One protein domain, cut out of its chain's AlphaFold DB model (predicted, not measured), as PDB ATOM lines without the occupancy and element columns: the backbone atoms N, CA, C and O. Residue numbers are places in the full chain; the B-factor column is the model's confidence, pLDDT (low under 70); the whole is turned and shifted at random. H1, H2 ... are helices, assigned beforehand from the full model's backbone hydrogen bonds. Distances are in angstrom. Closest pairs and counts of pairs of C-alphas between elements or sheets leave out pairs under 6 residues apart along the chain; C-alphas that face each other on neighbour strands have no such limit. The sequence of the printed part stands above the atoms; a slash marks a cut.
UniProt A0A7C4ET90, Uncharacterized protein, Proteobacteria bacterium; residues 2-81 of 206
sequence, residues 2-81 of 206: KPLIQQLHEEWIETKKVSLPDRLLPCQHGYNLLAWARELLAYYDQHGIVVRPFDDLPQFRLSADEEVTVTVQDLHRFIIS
ATOM      1  N   LYS A   2      17.927 -34.251   5.723       76.75
ATOM      2  CA  LYS A   2      18.177 -35.221   6.807       76.75
ATOM      3  C   LYS A   2      18.303 -34.469   8.148       76.75
ATOM      4  O   LYS A   2      18.865 -33.373   8.128       76.75
ATOM      5  N   PRO A   3      17.798 -35.001   9.275       85.31
ATOM      6  CA  PRO A   3      18.029 -34.409  10.589       85.31
ATOM      7  C   PRO A   3      19.515 -34.354  10.922       85.31
ATOM      8  O   PRO A   3      20.270 -35.249  10.537       85.31
ATOM      9  N   LEU A   4      19.916 -33.351  11.701       87.00
ATOM     10  CA  LEU A   4      21.312 -33.142  12.072       87.00
ATOM     11  C   LEU A   4      21.912 -34.375  12.762       87.00
ATOM     12  O   LEU A   4      22.948 -34.858  12.332       87.00
ATOM     13  N   ILE A   5      21.227 -34.950  13.755       87.19
ATOM     14  CA  ILE A   5      21.700 -36.149  14.474       87.19
ATOM     15  C   ILE A   5      21.998 -37.319  13.524       87.19
ATOM     16  O   ILE A   5      23.022 -37.984  13.670       87.19
ATOM     17  N   GLN A   6      21.150 -37.534  12.513       83.94
ATOM     18  CA  GLN A   6      21.384 -38.568  11.505       83.94
ATOM     19  C   GLN A   6      22.620 -38.251  10.651       83.94
ATOM     20  O   GLN A   6      23.424 -39.142  10.403       83.94
ATOM     21  N   GLN A   7      22.784 -36.996  10.225       86.31
ATOM     22  CA  GLN A   7      23.945 -36.569   9.438       86.31
ATOM     23  C   GLN A   7      25.255 -36.759  10.210       86.31
ATOM     24  O   GLN A   7      26.186 -37.358   9.683       86.31
ATOM     25  N   LEU A   8      25.303 -36.306  11.468       86.75
ATOM     26  CA  LEU A   8      26.491 -36.420  12.321       86.75
ATOM     27  C   LEU A   8      26.881 -37.886  12.546       86.75
ATOM     28  O   LEU A   8      28.061 -38.223  12.579       86.75
ATOM     29  N   HIS A   9      25.889 -38.762  12.703       83.44
ATOM     30  CA  HIS A   9      26.123 -40.188  12.890       83.44
ATOM     31  C   HIS A   9      26.658 -40.869  11.620       83.44
ATOM     32  O   HIS A   9      27.653 -41.588  11.693       83.44
ATOM     33  N   GLU A  10      26.042 -40.611  10.461       85.38
ATOM     34  CA  GLU A  10      26.505 -41.136   9.168       85.38
ATOM     35  C   GLU A  10      27.948 -40.674   8.869       85.38
ATOM     36  O   GLU A  10      28.815 -41.503   8.593       85.38
ATOM     37  N   GLU A  11      28.244 -39.378   9.036       87.06
ATOM     38  CA  GLU A  11      29.585 -38.813   8.816       87.06
ATOM     39  C   GLU A  11      30.631 -39.417   9.766       87.06
ATOM     40  O   GLU A  11      31.755 -39.732   9.358       87.06
ATOM     41  N   TRP A  12      30.264 -39.633  11.033       85.12
ATOM     42  CA  TRP A  12      31.152 -40.254  12.009       85.12
ATOM     43  C   TRP A  12      31.479 -41.705  11.672       85.12
ATOM     44  O   TRP A  12      32.637 -42.119  11.796       85.12
ATOM     45  N   ILE A  13      30.479 -42.494  11.270       83.75
ATOM     46  CA  ILE A  13      30.695 -43.886  10.868       83.75
ATOM     47  C   ILE A  13      31.678 -43.940   9.700       83.75
ATOM     48  O   ILE A  13      32.620 -44.734   9.749       83.75
ATOM     49  N   GLU A  14      31.482 -43.079   8.702       85.75
ATOM     50  CA  GLU A  14      32.268 -43.065   7.471       85.75
ATOM     51  C   GLU A  14      33.693 -42.540   7.676       85.75
ATOM     52  O   GLU A  14      34.646 -43.117   7.153       85.75
ATOM     53  N   THR A  15      33.863 -41.455   8.434       84.81
ATOM     54  CA  THR A  15      35.122 -40.689   8.423       84.81
ATOM     55  C   THR A  15      35.851 -40.649   9.765       84.81
ATOM     56  O   THR A  15      37.014 -40.238   9.816       84.81
ATOM     57  N   LYS A  16      35.190 -41.053  10.863       81.69
ATOM     58  CA  LYS A  16      35.663 -40.860  12.250       81.69
ATOM     59  C   LYS A  16      36.008 -39.401  12.574       81.69
ATOM     60  O   LYS A  16      36.803 -39.123  13.473       81.69
ATOM     61  N   LYS A  17      35.423 -38.463  11.832       80.44
ATOM     62  CA  LYS A  17      35.512 -37.016  12.020       80.44
ATOM     63  C   LYS A  17      34.132 -36.430  11.755       80.44
ATOM     64  O   LYS A  17      33.366 -36.983  10.985       80.44
ATOM     65  N   VAL A  18      33.793 -35.345  12.434       83.69
ATOM     66  CA  VAL A  18      32.529 -34.641  12.202       83.69
ATOM     67  C   VAL A  18      32.766 -33.166  12.449       83.69
ATOM     68  O   VAL A  18      33.386 -32.799  13.454       83.69
ATOM     69  N   SER A  19      32.276 -32.320  11.549       85.00
ATOM     70  CA  SER A  19      32.221 -30.882  11.794       85.00
ATOM     71  C   SER A  19      30.926 -30.540  12.533       85.00
ATOM     72  O   SER A  19      29.828 -30.686  11.999       85.00
ATOM     73  N   LEU A  20      31.047 -30.106  13.789       88.94
ATOM     74  CA  LEU A  20      29.898 -29.672  14.579       88.94
ATOM     75  C   LEU A  20      29.518 -28.228  14.220       88.94
ATOM     76  O   LEU A  20      30.402 -27.372  14.163       88.94
ATOM     77  N   PRO A  21      28.220 -27.920  14.047       90.81
ATOM     78  CA  PRO A  21      27.760 -26.538  13.991       90.81
ATOM     79  C   PRO A  21      28.120 -25.785  15.275       90.81
ATOM     80  O   PRO A  21      28.020 -26.361  16.359       90.81
ATOM     81  N   ASP A  22      28.412 -24.485  15.177       90.44
ATOM     82  CA  ASP A  22      28.859 -23.657  16.312       90.44
ATOM     83  C   ASP A  22      27.970 -23.786  17.557       90.44
ATOM     84  O   ASP A  22      28.455 -23.896  18.679       90.44
ATOM     85  N   ARG A  23      26.649 -23.855  17.357       92.31
ATOM     86  CA  ARG A  23      25.657 -23.992  18.436       92.31
ATOM     87  C   ARG A  23      25.733 -25.310  19.216       92.31
ATOM     88  O   ARG A  23      25.109 -25.406  20.265       92.31
ATOM     89  N   LEU A  24      26.415 -26.327  18.687       92.75
ATOM     90  CA  LEU A  24      26.617 -27.639  19.315       92.75
ATOM     91  C   LEU A  24      28.048 -27.843  19.820       92.75
ATOM     92  O   LEU A  24      28.342 -28.893  20.398       92.75
ATOM     93  N   LEU A  25      28.935 -26.865  19.618       91.56
ATOM     94  CA  LEU A  25      30.283 -26.930  20.161       91.56
ATOM     95  C   LEU A  25      30.246 -26.947  21.700       91.56
ATOM     96  O   LEU A  25      29.313 -26.402  22.302       91.56
ATOM     97  N   PRO A  26      31.244 -27.567  22.351       89.06
ATOM     98  CA  PRO A  26      31.343 -27.552  23.803       89.06
ATOM     99  C   PRO A  26      31.438 -26.116  24.335       89.06
ATOM    100  O   PRO A  26      32.189 -25.293  23.805       89.06
ATOM    101  N   CYS A  27      30.704 -25.816  25.406       84.44
ATOM    102  CA  CYS A  27      30.793 -24.516  26.065       84.44
ATOM    103  C   CYS A  27      32.135 -24.377  26.802       84.44
ATOM    104  O   CYS A  27      32.596 -25.322  27.441       84.44
ATOM    105  N   GLN A  28      32.735 -23.181  26.775       78.25
ATOM    106  CA  GLN A  28      33.945 -22.870  27.559       78.25
ATOM    107  C   GLN A  28      33.695 -22.940  29.075       78.25
ATOM    108  O   GLN A  28      34.599 -23.229  29.856       78.25
ATOM    109  N   HIS A  29      32.454 -22.682  29.497       72.50
ATOM    110  CA  HIS A  29      31.998 -22.780  30.881       72.50
ATOM    111  C   HIS A  29      30.645 -23.500  30.921       72.50
ATOM    112  O   HIS A  29      29.761 -23.180  30.131       72.50
ATOM    113  N   GLY A  30      30.477 -24.450  31.846       74.38
ATOM    114  CA  GLY A  30      29.249 -25.241  31.960       74.38
ATOM    115  C   GLY A  30      29.110 -26.292  30.858       74.38
ATOM    116  O   GLY A  30      30.110 -26.821  30.370       74.38
ATOM    117  N   TYR A  31      27.868 -26.598  30.487       83.38
ATOM    118  CA  TYR A  31      27.530 -27.603  29.480       83.38
ATOM    119  C   TYR A  31      26.755 -26.982  28.322       83.38
ATOM    120  O   TYR A  31      26.179 -25.906  28.454       83.38
ATOM    121  N   ASN A  32      26.733 -27.685  27.194       90.19
ATOM    122  CA  ASN A  32      25.810 -27.437  26.092       90.19
ATOM    123  C   ASN A  32      24.667 -28.480  26.083       90.19
ATOM    124  O   ASN A  32      24.363 -29.082  25.052       90.19
ATOM    125  N   LEU A  33      24.072 -28.784  27.244       90.06
ATOM    126  CA  LEU A  33      23.004 -29.784  27.369       90.06
ATOM    127  C   LEU A  33      21.740 -29.339  26.646       90.06
ATOM    128  O   LEU A  33      21.082 -30.170  26.027       90.06
ATOM    129  N   LEU A  34      21.376 -28.054  26.704       92.25
ATOM    130  CA  LEU A  34      20.113 -27.577  26.138       92.25
ATOM    131  C   LEU A  34      20.074 -27.745  24.623       92.25
ATOM    132  O   LEU A  34      19.060 -28.197  24.089       92.25
ATOM    133  N   ALA A  35      21.147 -27.368  23.919       93.44
ATOM    134  CA  ALA A  35      21.171 -27.481  22.466       93.44
ATOM    135  C   ALA A  35      21.159 -28.951  22.042       93.44
ATOM    136  O   ALA A  35      20.335 -29.332  21.210       93.44
ATOM    137  N   TRP A  36      21.990 -29.788  22.670       93.25
ATOM    138  CA  TRP A  36      22.032 -31.218  22.376       93.25
ATOM    139  C   TRP A  36      20.720 -31.936  22.713       93.25
ATOM    140  O   TRP A  36      20.216 -32.691  21.885       93.25
ATOM    141  N   ALA A  37      20.110 -31.664  23.869       93.75
ATOM    142  CA  ALA A  37      18.833 -32.268  24.252       93.75
ATOM    143  C   ALA A  37      17.721 -31.903  23.266       93.75
ATOM    144  O   ALA A  37      16.942 -32.770  22.876       93.75
ATOM    145  N   ARG A  38      17.665 -30.646  22.808       94.19
ATOM    146  CA  ARG A  38      16.685 -30.205  21.803       94.19
ATOM    147  C   ARG A  38      16.865 -30.921  20.467       94.19
ATOM    148  O   ARG A  38      15.866 -31.326  19.882       94.19
ATOM    149  N   GLU A  39      18.100 -31.103  20.002       92.44
ATOM    150  CA  GLU A  39      18.368 -31.841  18.759       92.44
ATOM    151  C   GLU A  39      17.993 -33.319  18.872       92.44
ATOM    152  O   GLU A  39      17.357 -33.864  17.971       92.44
ATOM    153  N   LEU A  40      18.344 -33.959  19.991       90.94
ATOM    154  CA  LEU A  40      18.000 -35.356  20.247       90.94
ATOM    155  C   LEU A  40      16.479 -35.546  20.332       90.94
ATOM    156  O   LEU A  40      15.940 -36.425  19.669       90.94
ATOM    157  N   LEU A  41      15.776 -34.696  21.087       91.94
ATOM    158  CA  LEU A  41      14.317 -34.753  21.205       91.94
ATOM    159  C   LEU A  41      13.624 -34.529  19.858       91.94
ATOM    160  O   LEU A  41      12.770 -35.326  19.487       91.94
ATOM    161  N   ALA A  42      14.039 -33.513  19.094       90.44
ATOM    162  CA  ALA A  42      13.490 -33.259  17.762       90.44
ATOM    163  C   ALA A  42      13.700 -34.455  16.820       90.44
ATOM    164  O   ALA A  42      12.805 -34.810  16.051       90.44
ATOM    165  N   TYR A  43      14.863 -35.106  16.906       89.81
ATOM    166  CA  TYR A  43      15.134 -36.322  16.154       89.81
ATOM    167  C   TYR A  43      14.184 -37.465  16.552       89.81
ATOM    168  O   TYR A  43      13.579 -38.081  15.673       89.81
ATOM    169  N   TYR A  44      14.001 -37.721  17.852       88.75
ATOM    170  CA  TYR A  44      13.108 -38.785  18.330       88.75
ATOM    171  C   TYR A  44      11.640 -38.527  17.998       88.75
ATOM    172  O   TYR A  44      10.909 -39.471  17.714       88.75
ATOM    173  N   ASP A  45      11.201 -37.271  18.018       87.81
ATOM    174  CA  ASP A  45       9.822 -36.914  17.684       87.81
ATOM    175  C   ASP A  45       9.531 -37.138  16.194       87.81
ATOM    176  O   ASP A  45       8.434 -37.560  15.830       87.81
ATOM    177  N   GLN A  46      10.520 -36.914  15.324       86.94
ATOM    178  CA  GLN A  46      10.370 -37.101  13.881       86.94
ATOM    179  C   GLN A  46      10.563 -38.561  13.434       86.94
ATOM    180  O   GLN A  46       9.904 -39.006  12.494       86.94
ATOM    181  N   HIS A  47      11.481 -39.298  14.064       83.00
ATOM    182  CA  HIS A  47      11.931 -40.613  13.586       83.00
ATOM    183  C   HIS A  47      11.639 -41.772  14.543       83.00
ATOM    184  O   HIS A  47      11.905 -42.927  14.204       83.00
ATOM    185  N   GLY A  48      11.069 -41.488  15.713       80.06
ATOM    186  CA  GLY A  48      10.924 -42.457  16.790       80.06
ATOM    187  C   GLY A  48      12.250 -42.747  17.496       80.06
ATOM    188  O   GLY A  48      13.326 -42.287  17.109       80.06
ATOM    189  N   ILE A  49      12.171 -43.535  18.566       74.88
ATOM    190  CA  ILE A  49      13.358 -44.028  19.267       74.88
ATOM    191  C   ILE A  49      13.822 -45.282  18.542       74.88
ATOM    192  O   ILE A  49      13.171 -46.324  18.602       74.88
ATOM    193  N   VAL A  50      14.955 -45.186  17.857       63.12
ATOM    194  CA  VAL A  50      15.576 -46.349  17.233       63.12
ATOM    195  C   VAL A  50      16.667 -46.844  18.177       63.12
ATOM    196  O   VAL A  50      17.696 -46.201  18.336       63.12
ATOM    197  N   VAL A  51      16.432 -47.989  18.816       55.34
ATOM    198  CA  VAL A  51      17.275 -48.562  19.889       55.34
ATOM    199  C   VAL A  51      18.647 -49.061  19.382       55.34
ATOM    200  O   VAL A  51      19.416 -49.605  20.152       55.34
ATOM    201  N   ARG A  52      18.969 -48.940  18.083       55.81
ATOM    202  CA  ARG A  52      20.131 -49.622  17.467       55.81
ATOM    203  C   ARG A  52      21.070 -48.810  16.555       55.81
ATOM    204  O   ARG A  52      22.171 -49.295  16.337       55.81
ATOM    205  N   PRO A  53      20.729 -47.629  16.004       51.44
ATOM    206  CA  PRO A  53      21.707 -46.838  15.253       51.44
ATOM    207  C   PRO A  53      22.635 -46.025  16.165       51.44
ATOM    208  O   PRO A  53      23.785 -45.817  15.824       51.44
ATOM    209  N   PHE A  54      22.179 -45.576  17.339       55.00
ATOM    210  CA  PHE A  54      22.884 -44.544  18.122       55.00
ATOM    211  C   PHE A  54      23.620 -45.047  19.367       55.00
ATOM    212  O   PHE A  54      24.091 -44.239  20.170       55.00
ATOM    213  N   ASP A  55      23.814 -46.361  19.497       57.41
ATOM    214  CA  ASP A  55      24.768 -46.899  20.477       57.41
ATOM    215  C   ASP A  55      26.182 -46.306  20.284       57.41
ATOM    216  O   ASP A  55      26.946 -46.222  21.249       57.41
ATOM    217  N   ASP A  56      26.459 -45.796  19.075       62.66
ATOM    218  CA  ASP A  56      27.719 -45.206  18.629       62.66
ATOM    219  C   ASP A  56      27.615 -43.714  18.248       62.66
ATOM    220  O   ASP A  56      28.328 -43.262  17.338       62.66
ATOM    221  N   LEU A  57      26.741 -42.909  18.881       70.81
ATOM    222  CA  LEU A  57      26.931 -41.458  18.741       70.81
ATOM    223  C   LEU A  57      28.361 -41.110  19.185       70.81
ATOM    224  O   LEU A  57      28.905 -41.706  20.124       70.81
ATOM    225  N   PRO A  58      29.020 -40.164  18.502       73.44
ATOM    226  CA  PRO A  58      30.383 -39.824  18.862       73.44
ATOM    227  C   PRO A  58      30.371 -39.278  20.287       73.44
ATOM    228  O   PRO A  58      29.462 -38.537  20.657       73.44
ATOM    229  N   GLN A  59      31.381 -39.609  21.086       83.38
ATOM    230  CA  GLN A  59      31.533 -39.123  22.461       83.38
ATOM    231  C   GLN A  59      31.948 -37.639  22.494       83.38
ATOM    232  O   GLN A  59      32.944 -37.259  23.110       83.38
ATOM    233  N   PHE A  60      31.204 -36.780  21.793       87.88
ATOM    234  CA  PHE A  60      31.410 -35.342  21.806       87.88
ATOM    235  C   PHE A  60      31.173 -34.821  23.213       87.88
ATOM    236  O   PHE A  60      30.105 -35.040  23.792       87.88
ATOM    237  N   ARG A  61      32.177 -34.133  23.755       88.31
ATOM    238  CA  ARG A  61      32.070 -33.490  25.059       88.31
ATOM    239  C   ARG A  61      31.031 -32.380  25.014       88.31
ATOM    240  O   ARG A  61      30.925 -31.654  24.031       88.31
ATOM    241  N   LEU A  62      30.298 -32.230  26.110       88.44
ATOM    242  CA  LEU A  62      29.354 -31.125  26.282       88.44
ATOM    243  C   LEU A  62      30.020 -29.872  26.871       88.44
ATOM    244  O   LEU A  62      29.434 -28.793  26.823       88.44
ATOM    245  N   SER A  63      31.236 -30.013  27.405       86.94
ATOM    246  CA  SER A  63      32.049 -28.940  27.981       86.94
ATOM    247  C   SER A  63      33.462 -28.951  27.402       86.94
ATOM    248  O   SER A  63      33.986 -30.012  27.055       86.94
ATOM    249  N   ALA A  64      34.071 -27.772  27.287       85.88
ATOM    250  CA  ALA A  64      35.494 -27.632  26.992       85.88
ATOM    251  C   ALA A  64      36.368 -27.806  28.250       85.88
ATOM    252  O   ALA A  64      37.582 -27.938  28.123       85.88
ATOM    253  N   ASP A  65      35.764 -27.813  29.443       80.94
ATOM    254  CA  ASP A  65      36.455 -28.081  30.704       80.94
ATOM    255  C   ASP A  65      36.970 -29.532  30.733       80.94
ATOM    256  O   ASP A  65      36.216 -30.483  30.514       80.94
ATOM    257  N   GLU A  66      38.271 -29.711  30.972       76.62
ATOM    258  CA  GLU A  66      38.908 -31.029  30.950       76.62
ATOM    259  C   GLU A  66      38.466 -31.934  32.101       76.62
ATOM    260  O   GLU A  66      38.463 -33.157  31.936       76.62
ATOM    261  N   GLU A  67      38.050 -31.348  33.228       70.62
ATOM    262  CA  GLU A  67      37.544 -32.081  34.392       70.62
ATOM    263  C   GLU A  67      36.107 -32.584  34.172       70.62
ATOM    264  O   GLU A  67      35.630 -33.481  34.872       70.62
ATOM    265  N   VAL A  68      35.417 -32.046  33.162       71.50
ATOM    266  CA  VAL A  68      34.048 -32.412  32.811       71.50
ATOM    267  C   VAL A  68      34.051 -33.421  31.662       71.50
ATOM    268  O   VAL A  68      34.337 -33.112  30.508       71.50
ATOM    269  N   THR A  69      33.668 -34.658  31.974       75.81
ATOM    270  CA  THR A  69      33.729 -35.788  31.030       75.81
ATOM    271  C   THR A  69      32.401 -36.122  30.357       75.81
ATOM    272  O   THR A  69      32.357 -37.047  29.554       75.81
ATOM    273  N   VAL A  70      31.327 -35.380  30.649       81.50
ATOM    274  CA  VAL A  70      29.986 -35.662  30.111       81.50
ATOM    275  C   VAL A  70      29.949 -35.469  28.601       81.50
ATOM    276  O   VAL A  70      30.387 -34.441  28.072       81.50
ATOM    277  N   THR A  71      29.362 -36.443  27.916       87.12
ATOM    278  CA  THR A  71      29.257 -36.483  26.462       87.12
ATOM    279  C   THR A  71      27.810 -36.507  25.978       87.12
ATOM    280  O   THR A  71      26.875 -36.795  26.728       87.12
ATOM    281  N   VAL A  72      27.610 -36.255  24.682       87.88
ATOM    282  CA  VAL A  72      26.304 -36.462  24.037       87.88
ATOM    283  C   VAL A  72      25.836 -37.921  24.133       87.88
ATOM    284  O   VAL A  72      24.634 -38.156  24.228       87.88
ATOM    285  N   GLN A  73      26.753 -38.898  24.172       85.31
ATOM    286  CA  GLN A  73      26.400 -40.310  24.345       85.31
ATOM    287  C   GLN A  73      25.749 -40.556  25.711       85.31
ATOM    288  O   GLN A  73      24.798 -41.332  25.806       85.31
ATOM    289  N   ASP A  74      26.226 -39.883  26.759       85.50
ATOM    290  CA  ASP A  74      25.659 -40.001  28.106       85.50
ATOM    291  C   ASP A  74      24.247 -39.409  28.149       85.50
ATOM    292  O   ASP A  74      23.318 -40.055  28.632       85.50
ATOM    293  N   LEU A  75      24.053 -38.233  27.539       87.75
ATOM    294  CA  LEU A  75      22.735 -37.608  27.404       87.75
ATOM    295  C   LEU A  75      21.771 -38.473  26.578       87.75
ATOM    296  O   LEU A  75      20.620 -38.663  26.968       87.75
ATOM    297  N   HIS A  76      22.232 -39.019  25.451       86.88
ATOM    298  CA  HIS A  76      21.460 -39.932  24.613       86.88
ATOM    299  C   HIS A  76      21.001 -41.153  25.416       86.88
ATOM    300  O   HIS A  76      19.798 -41.407  25.512       86.88
ATOM    301  N   ARG A  77      21.943 -41.853  26.063       83.38
ATOM    302  CA  ARG A  77      21.659 -43.022  26.906       83.38
ATOM    303  C   ARG A  77      20.715 -42.679  28.041       83.38
ATOM    304  O   ARG A  77      19.788 -43.441  28.287       83.38
ATOM    305  N   PHE A  78      20.896 -41.539  28.699       85.56
ATOM    306  CA  PHE A  78      19.951 -41.107  29.713       85.56
ATOM    307  C   PHE A  78      18.553 -40.977  29.126       85.56
ATOM    308  O   PHE A  78      17.648 -41.581  29.670       85.56
ATOM    309  N   ILE A  79      18.356 -40.289  28.000       86.75
ATOM    310  CA  ILE A  79      17.013 -40.074  27.441       86.75
ATOM    311  C   ILE A  79      16.345 -41.387  27.004       86.75
ATOM    312  O   ILE A  79      15.132 -41.510  27.168       86.75
ATOM    313  N   ILE A  80      17.101 -42.341  26.446       82.62
ATOM    314  CA  ILE A  80      16.523 -43.509  25.758       82.62
ATOM    315  C   ILE A  80      16.734 -44.869  26.442       82.62
ATOM    316  O   ILE A  80      16.161 -45.853  25.985       82.62
ATOM    317  N   SER A  81      17.544 -44.962  27.505       77.06
ATOM    318  CA  SER A  81      17.856 -46.255  28.133       77.06
ATOM    319  C   SER A  81      16.634 -46.871  28.814       77.06
ATOM    320  O   SER A  81      16.017 -46.263  29.693       77.06
TER     321      SER A  81
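What this domain is: This is residues 2 to 81 of the 206 residues of an uncharacterized protein of Proteobacteria bacterium (UniProt A0A7C4ET90). The longest helix, H2, runs along one side of a body made largely of loops; H1 touches it with its first residues and runs away from it about perpendicular, while H3 crosses it at a steep tilt. Two long loops fill out the rest: residues 16 to 32 lead from the far end of H1 round to the beginning of H2, and residues 48 to 71 fold back from the end of H2, pass between H1 and H3, swing out past the beginning of H2 and return to H3. The printed part has 80 residues with three named helices, in the order H1, H2, H3, and no named strand; the class is all helix, though under half of the residues, 36 of 80, are in named elements. The whole is compact, with a radius of gyration of the C-alphas of 12.1 A, and rounded, spanning 32 by 26 by 19 A.

Where its parts are: H2, residues 33 to 47, measures 20.7 A from first to last C-alpha, from C-alpha 33 at (23.004, -29.784, 27.369) to C-alpha 47 at (11.931, -40.613, 13.586). H1, residues 4 to 15, measures 16.2 A and begins with C-alpha 4 at (21.312, -33.142, 12.072). H3, residues 72 to 80, measures 12.2 A and ends with C-alpha 80 at (16.523, -43.509, 25.758).

How they stand to each other: H2 touches both H1 and H3. With H1 the closest C-alphas are those of Ile 5 and Tyr 43, 6.8 A apart. H1 touches H2 with residues 4 to 5 alone, and H2 touches H1 with residues 39 to 43 alone. The lines of H1 and H2 are about perpendicular, at 86 degrees, and their centres are 15.3 A apart. H3 touches H2 with C-alphas of Val 72 and Trp 36 as the closest pair, 7.0 A apart. These two helices run the same way at a steep tilt of 51 degrees, with centres 10.7 A apart. H1 and H3 are apart. In H1, H2 and H3 every O i to N i+4 pair is within hydrogen-bond range.

The domain as a whole: The two C-alphas farthest apart are those of Gln 46 and Glu 67, at 34.4 A; from Lys 2 to Ser 81 the C-alphas are 24.0 A apart. The printed part has no cut. Both links are long, with 17 residues between H1 and H2 and 24 between H2 and H3. The mean pLDDT of the printed part is 82.6, and residues 50 to 56 of this predicted model are under 70.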